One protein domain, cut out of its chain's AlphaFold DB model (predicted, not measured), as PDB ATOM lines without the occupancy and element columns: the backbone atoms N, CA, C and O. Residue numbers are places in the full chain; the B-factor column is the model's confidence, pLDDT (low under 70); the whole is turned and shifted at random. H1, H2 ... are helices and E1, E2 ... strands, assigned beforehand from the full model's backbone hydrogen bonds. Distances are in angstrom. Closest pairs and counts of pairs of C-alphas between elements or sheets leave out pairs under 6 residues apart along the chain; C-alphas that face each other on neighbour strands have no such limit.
ATOM      1  N   PRO A  63      27.704  46.349  30.373       89.00
ATOM      2  CA  PRO A  63      26.554  45.930  29.566       89.00
ATOM      3  C   PRO A  63      26.427  44.410  29.412       89.00
ATOM      4  O   PRO A  63      25.311  43.895  29.359       89.00
ATOM      5  N   GLU A  64      27.548  43.689  29.369       89.19
ATOM      6  CA  GLU A  64      27.580  42.226  29.290       89.19
ATOM      7  C   GLU A  64      27.080  41.590  30.585       89.19
ATOM      8  O   GLU A  64      26.139  40.800  30.541       89.19
ATOM      9  N   LYS A  65      27.601  42.014  31.748       89.12
ATOM     10  CA  LYS A  65      27.116  41.542  33.056       89.12
ATOM     11  C   LYS A  65      25.620  41.811  33.225       89.12
ATOM     12  O   LYS A  65      24.889  40.937  33.678       89.12
ATOM     13  N   ARG A  66      25.120  42.975  32.783       89.50
ATOM     14  CA  ARG A  66      23.674  43.281  32.807       89.50
ATOM     15  C   ARG A  66      22.854  42.283  31.995       89.50
ATOM     16  O   ARG A  66      21.790  41.876  32.453       89.50
ATOM     17  N   ARG A  67      23.328  41.896  30.805       88.75
ATOM     18  CA  ARG A  67      22.662  40.887  29.964       88.75
ATOM     19  C   ARG A  67      22.699  39.513  30.622       88.75
ATOM     20  O   ARG A  67      21.669  38.849  30.649       88.75
ATOM     21  N   THR A  68      23.833  39.125  31.204       89.38
ATOM     22  CA  THR A  68      23.972  37.856  31.934       89.38
ATOM     23  C   THR A  68      22.995  37.779  33.104       89.38
ATOM     24  O   THR A  68      22.260  36.804  33.216       89.38
ATOM     25  N   ILE A  69      22.908  38.828  33.931       89.19
ATOM     26  CA  ILE A  69      21.986  38.863  35.078       89.19
ATOM     27  C   ILE A  69      20.525  38.858  34.617       89.19
ATOM     28  O   ILE A  69      19.705  38.149  35.191       89.19
ATOM     29  N   ALA A  70      20.191  39.609  33.563       89.25
ATOM     30  CA  ALA A  70      18.854  39.586  32.973       89.25
ATOM     31  C   ALA A  70      18.484  38.190  32.434       89.25
ATOM     32  O   ALA A  70      17.333  37.769  32.539       89.25
ATOM     33  N   GLY A  71      19.468  37.460  31.899       87.75
ATOM     34  CA  GLY A  71      19.322  36.086  31.418       87.75
ATOM     35  C   GLY A  71      19.028  35.062  32.518       87.75
ATOM     36  O   GLY A  71      18.441  34.027  32.221       87.75
ATOM     37  N   LEU A  72      19.342  35.361  33.787       85.69
ATOM     38  CA  LEU A  72      18.949  34.523  34.934       85.69
ATOM     39  C   LEU A  72      17.428  34.515  35.168       85.69
ATOM     40  O   LEU A  72      16.927  33.699  35.941       85.69
ATOM     41  N   GLY A  73      16.689  35.440  34.548       85.06
ATOM     42  CA  GLY A  73      15.246  35.559  34.703       85.06
ATOM     43  C   GLY A  73      14.820  36.015  36.101       85.06
ATOM     44  O   GLY A  73      15.633  36.359  36.961       85.06
ATOM     45  N   LYS A  74      13.506  36.040  36.332       84.88
ATOM     46  CA  LYS A  74      12.915  36.448  37.618       84.88
ATOM     47  C   LYS A  74      13.098  35.359  38.677       84.88
ATOM     48  O   LYS A  74      13.166  34.182  38.345       84.88
ATOM     49  N   ALA A  75      13.167  35.757  39.946       81.88
ATOM     50  CA  ALA A  75      13.172  34.808  41.057       81.88
ATOM     51  C   ALA A  75      11.822  34.090  41.133       81.88
ATOM     52  O   ALA A  75      10.790  34.755  41.052       81.88
ATOM     53  N   GLU A  76      11.826  32.770  41.321       80.88
ATOM     54  CA  GLU A  76      10.604  32.033  41.672       80.88
ATOM     55  C   GLU A  76      10.155  32.361  43.101       80.88
ATOM     56  O   GLU A  76       8.963  32.437  43.383       80.88
ATOM     57  N   GLN A  77      11.117  32.612  43.992       85.06
ATOM     58  CA  GLN A  77      10.891  33.028  45.371       85.06
ATOM     59  C   GLN A  77      11.750  34.254  45.672       85.06
ATOM     60  O   GLN A  77      12.946  34.253  45.394       85.06
ATOM     61  N   LEU A  78      11.127  35.303  46.213       89.56
ATOM     62  CA  LEU A  78      11.828  36.528  46.589       89.56
ATOM     63  C   LEU A  78      12.495  36.345  47.945       89.56
ATOM     64  O   LEU A  78      11.829  36.021  48.931       89.56
ATOM     65  N   VAL A  79      13.793  36.607  47.994       89.19
ATOM     66  CA  VAL A  79      14.581  36.502  49.217       89.19
ATOM     67  C   VAL A  79      14.826  37.901  49.770       89.19
ATOM     68  O   VAL A  79      15.361  38.776  49.087       89.19
ATOM     69  N   GLU A  80      14.440  38.125  51.023       90.88
ATOM     70  CA  GLU A  80      14.742  39.372  51.727       90.88
ATOM     71  C   GLU A  80      16.268  39.608  51.786       90.88
ATOM     72  O   GLU A  80      17.047  38.658  51.839       90.88
ATOM     73  N   THR A  81      16.710  40.867  51.762       89.38
ATOM     74  CA  THR A  81      18.100  41.351  51.627       89.38
ATOM     75  C   THR A  81      18.734  41.097  50.257       89.38
ATOM     76  O   THR A  81      19.674  41.798  49.894       89.38
ATOM     77  N   ILE A  82      18.208  40.161  49.460       90.56
ATOM     78  CA  ILE A  82      18.685  39.888  48.099       90.56
ATOM     79  C   ILE A  82      17.826  40.601  47.063       90.56
ATOM     80  O   ILE A  82      18.348  41.380  46.273       90.56
ATOM     81  N   ASP A  83      16.520  40.344  47.061       92.62
ATOM     82  CA  ASP A  83      15.576  40.893  46.090       92.62
ATOM     83  C   ASP A  83      14.851  42.134  46.631       92.62
ATOM     84  O   ASP A  83      14.526  43.046  45.868       92.62
ATOM     85  N   TYR A  84      14.609  42.198  47.941       94.06
ATOM     86  CA  TYR A  84      13.960  43.331  48.605       94.06
ATOM     87  C   TYR A  84      14.342  43.430  50.085       94.06
ATOM     88  O   TYR A  84      14.870  42.483  50.651       94.06
ATOM     89  N   TYR A  85      14.031  44.548  50.730       94.50
ATOM     90  CA  TYR A  85      13.996  44.687  52.188       94.50
ATOM     91  C   TYR A  85      12.754  45.484  52.594       94.50
ATOM     92  O   TYR A  85      12.165  46.174  51.760       94.50
ATOM     93  N   VAL A  86      12.340  45.372  53.854       95.38
ATOM     94  CA  VAL A  86      11.262  46.195  54.416       95.38
ATOM     95  C   VAL A  86      11.897  47.398  55.111       95.38
ATOM     96  O   VAL A  86      12.808  47.224  55.919       95.38
ATOM     97  N   ASN A  87      11.488  48.614  54.746       93.88
ATOM     98  CA  ASN A  87      11.996  49.834  55.380       93.88
ATOM     99  C   ASN A  87      11.278  50.124  56.716       93.88
ATOM    100  O   ASN A  87      10.345  49.419  57.095       93.88
ATOM    101  N   GLU A  88      11.696  51.178  57.421       95.62
ATOM    102  CA  GLU A  88      11.118  51.574  58.718       95.62
ATOM    103  C   GLU A  88       9.617  51.911  58.634       95.62
ATOM    104  O   GLU A  88       8.884  51.708  59.599       95.62
ATOM    105  N   ASP A  89       9.140  52.343  57.464       95.38
ATOM    106  CA  ASP A  89       7.725  52.620  57.196       95.38
ATOM    107  C   ASP A  89       6.903  51.361  56.853       95.38
ATOM    108  O   ASP A  89       5.718  51.460  56.530       95.38
ATOM    109  N   GLY A  90       7.513  50.171  56.855       94.88
ATOM    110  CA  GLY A  90       6.849  48.921  56.477       94.88
ATOM    111  C   GLY A  90       6.690  48.715  54.964       94.88
ATOM    112  O   GLY A  90       5.974  47.809  54.534       94.88
ATOM    113  N   ASN A  91       7.352  49.524  54.135       94.44
ATOM    114  CA  ASN A  91       7.296  49.416  52.682       94.44
ATOM    115  C   ASN A  91       8.330  48.424  52.141       94.44
ATOM    116  O   ASN A  91       9.493  48.417  52.546       94.44
ATOM    117  N   TYR A  92       7.921  47.645  51.138       94.19
ATOM    118  CA  TYR A  92       8.815  46.772  50.380       94.19
ATOM    119  C   TYR A  92       9.673  47.593  49.417       94.19
ATOM    120  O   TYR A  92       9.169  48.190  48.462       94.19
ATOM    121  N   VAL A  93      10.986  47.572  49.624       94.81
ATOM    122  CA  VAL A  93      11.958  48.248  48.769       94.81
ATOM    123  C   VAL A  93      12.798  47.213  48.031       94.81
ATOM    124  O   VAL A  93      13.605  46.499  48.622       94.81
ATOM    125  N   PHE A  94      12.614  47.135  46.714       94.50
ATOM    126  CA  PHE A  94      13.357  46.211  45.857       94.50
ATOM    127  C   PHE A  94      14.806  46.659  45.648       94.50
ATOM    128  O   PHE A  94      15.086  47.848  45.496       94.50
ATOM    129  N   THR A  95      15.724  45.695  45.616       93.56
ATOM    130  CA  THR A  95      17.161  45.933  45.440       93.56
ATOM    131  C   THR A  95      17.531  46.135  43.967       93.56
ATOM    132  O   THR A  95      16.765  45.845  43.039       93.56
ATOM    133  N   SER A  96      18.761  46.588  43.729       92.50
ATOM    134  CA  SER A  96      19.330  46.681  42.384       92.50
ATOM    135  C   SER A  96      19.379  45.320  41.689       92.50
ATOM    136  O   SER A  96      19.083  45.239  40.498       92.50
ATOM    137  N   TRP A  97      19.663  44.244  42.428       92.19
ATOM    138  CA  TRP A  97      19.692  42.875  41.916       92.19
ATOM    139  C   TRP A  97      18.350  42.430  41.335       92.19
ATOM    140  O   TRP A  97      18.293  41.962  40.193       92.19
ATOM    141  N   TYR A  98      17.258  42.654  42.068       93.12
ATOM    142  CA  TYR A  98      15.911  42.359  41.582       93.12
ATOM    143  C   TYR A  98      15.614  43.094  40.269       93.12
ATOM    144  O   TYR A  98      15.096  42.525  39.302       93.12
ATOM    145  N   HIS A  99      15.993  44.369  40.197       92.38
ATOM    146  CA  HIS A  99      15.820  45.164  38.990       92.38
ATOM    147  C   HIS A  99      16.726  44.710  37.836       92.38
ATOM    148  O   HIS A  99      16.270  44.712  36.694       92.38
ATOM    149  N   LEU A 100      17.961  44.272  38.095       92.12
ATOM    150  CA  LEU A 100      18.857  43.717  37.072       92.12
ATOM    151  C   LEU A 100      18.282  42.446  36.448       92.12
ATOM    152  O   LEU A 100      18.265  42.311  35.226       92.12
ATOM    153  N   ARG A 101      17.736  41.549  37.274       91.38
ATOM    154  CA  ARG A 101      17.074  40.316  36.822       91.38
ATOM    155  C   ARG A 101      15.823  40.577  35.987       91.38
ATOM    156  O   ARG A 101      15.486  39.797  35.102       91.38
ATOM    157  N   ARG A 102      15.137  41.704  36.217       91.12
ATOM    158  CA  ARG A 102      14.036  42.166  35.353       91.12
ATOM    159  C   ARG A 102      14.517  42.530  33.941       91.12
ATOM    160  O   ARG A 102      13.711  42.512  33.010       91.12
ATOM    161  N   GLY A 103      15.785  42.905  33.782       90.50
ATOM    162  CA  GLY A 103      16.426  43.145  32.490       90.50
ATOM    163  C   GLY A 103      16.137  44.499  31.837       90.50
ATOM    164  O   GLY A 103      16.745  44.818  30.816       90.50
ATOM    165  N   LYS A 104      15.232  45.316  32.391       90.00
ATOM    166  CA  LYS A 104      14.891  46.637  31.838       90.00
ATOM    167  C   LYS A 104      14.400  47.634  32.884       90.00
ATOM    168  O   LYS A 104      13.762  47.255  33.870       90.00
ATOM    169  N   CYS A 105      14.627  48.921  32.606       90.75
ATOM    170  CA  CYS A 105      14.027  50.024  33.355       90.75
ATOM    171  C   CYS A 105      12.499  50.014  33.203       90.75
ATOM    172  O   CYS A 105      11.972  49.685  32.141       90.75
ATOM    173  N   CYS A 106      11.791  50.398  34.264       89.25
ATOM    174  CA  CYS A 106      10.332  50.465  34.273       89.25
ATOM    175  C   CYS A 106       9.745  51.873  34.155       89.25
ATOM    176  O   CYS A 106       8.542  51.987  33.986       89.25
ATOM    177  N   GLY A 107      10.570  52.919  34.265       87.44
ATOM    178  CA  GLY A 107      10.125  54.316  34.214       87.44
ATOM    179  C   GLY A 107       9.608  54.895  35.537       87.44
ATOM    180  O   GLY A 107       9.518  56.108  35.654       87.44
ATOM    181  N   ASN A 108       9.369  54.079  36.568       89.12
ATOM    182  CA  ASN A 108       8.717  54.521  37.815       89.12
ATOM    183  C   ASN A 108       9.656  55.165  38.852       89.12
ATOM    184  O   ASN A 108       9.294  55.290  40.015       89.12
ATOM    185  N   GLY A 109      10.892  55.508  38.478       88.19
ATOM    186  CA  GLY A 109      11.826  56.170  39.395       88.19
ATOM    187  C   GLY A 109      12.244  55.349  40.625       88.19
ATOM    188  O   GLY A 109      12.506  55.938  41.667       88.19
ATOM    189  N   CYS A 110      12.322  54.015  40.516       90.94
ATOM    190  CA  CYS A 110      12.702  53.132  41.626       90.94
ATOM    191  C   CYS A 110      14.042  53.538  42.265       90.94
ATOM    192  O   CYS A 110      15.005  53.823  41.545       90.94
ATOM    193  N   LEU A 111      14.100  53.483  43.601       89.38
ATOM    194  CA  LEU A 111      15.255  53.890  44.407       89.38
ATOM    195  C   LEU A 111      16.557  53.217  43.944       89.38
ATOM    196  O   LEU A 111      17.545  53.895  43.689       89.38
ATOM    197  N   HIS A 112      16.521  51.898  43.747       91.31
ATOM    198  CA  HIS A 112      17.690  51.085  43.394       91.31
ATOM    199  C   HIS A 112      17.775  50.748  41.899       91.31
ATOM    200  O   HIS A 112      18.265  49.687  41.523       91.31
ATOM    201  N   CYS A 113      17.254  51.607  41.014       91.25
ATOM    202  CA  CYS A 113      17.219  51.313  39.578       91.25
ATOM    203  C   CYS A 113      18.633  51.315  38.945       91.25
ATOM    204  O   CYS A 113      19.217  52.385  38.776       91.25
ATOM    205  N   PRO A 114      19.148  50.167  38.461       89.38
ATOM    206  CA  PRO A 114      20.494  50.052  37.880       89.38
ATOM    207  C   PRO A 114      20.581  50.584  36.434       89.38
ATOM    208  O   PRO A 114      21.648  50.605  35.822       89.38
ATOM    209  N   TYR A 115      19.439  50.966  35.850       87.06
ATOM    210  CA  TYR A 115      19.316  51.441  34.469       87.06
ATOM    211  C   TYR A 115      19.094  52.947  34.366       87.06
ATOM    212  O   TYR A 115      18.967  53.452  33.247       87.06
ATOM    213  N   ARG A 116      18.996  53.664  35.493       79.94
ATOM    214  CA  ARG A 116      18.957  55.124  35.457       79.94
ATOM    215  C   ARG A 116      20.252  55.603  34.805       79.94
ATOM    216  O   ARG A 116      21.337  55.380  35.331       79.94
ATOM    217  N   LYS A 117      20.128  56.192  33.616       61.81
ATOM    218  CA  LYS A 117      21.187  57.026  33.061       61.81
ATOM    219  C   LYS A 117      21.167  58.309  33.882       61.81
ATOM    220  O   LYS A 117      20.103  58.917  33.989       61.81
ATOM    221  N   ASN A 118      22.291  58.618  34.519       50.09
ATOM    222  CA  ASN A 118      22.543  59.958  35.027       50.09
ATOM    223  C   ASN A 118      22.690  60.913  33.843       50.09
ATOM    224  O   ASN A 118      23.361  60.499  32.868       50.09
TER     225      ASN A 118
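Overview. This is residues 63 to 118 of the 118 residues of an uncharacterized protein of Zhouia amylolytica (UniProt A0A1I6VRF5). With little regular structure, this is a flat, loop-rich domain in which two short helices and a small hairpin follow one another along the longest axis: H1 at one end, H2 in the middle, and E1 with E2 at the other end. Residues 72 to 83 loop along one side of this row and residues 103 to 118 along the other. The 56 printed residues run H1, E1, E2, H2, a mixed class with 22 residues in named elements; the whole is compact, with a radius of gyration of the C-alphas of 11.6 A and spans of 35 by 29 by 14 A.

Along the chain. H1 is residues 63 to 71, 12.4 A long, from C-alpha 63 at (26.554, 45.930, 29.566). E1 is residues 84 to 86 and E2 residues 92 to 94. H2, residues 96 to 102, 9.9 A, ends at C-alpha 102 at (14.036, 42.166, 35.353).

Arrangement. H1 and H2 touch, closest at the C-alphas of Ala 70 and Arg 101, 4.3 A, at a steep tilt of 66 degrees. E1 and E2 form an antiparallel hairpin, with N 85 and O 93 2.9 A apart, within hydrogen-bond range. H1 and E2 are apart. In H1 and H2 every O i to N i+4 pair is within hydrogen-bond range.

Size, cuts and confidence. The C-alphas of Glu 64 and Asp 89 are farthest apart, 35.8 A. The printed part has no cut. The link from H1 to E1 is long. Residues 117 to 118 have pLDDT under 70.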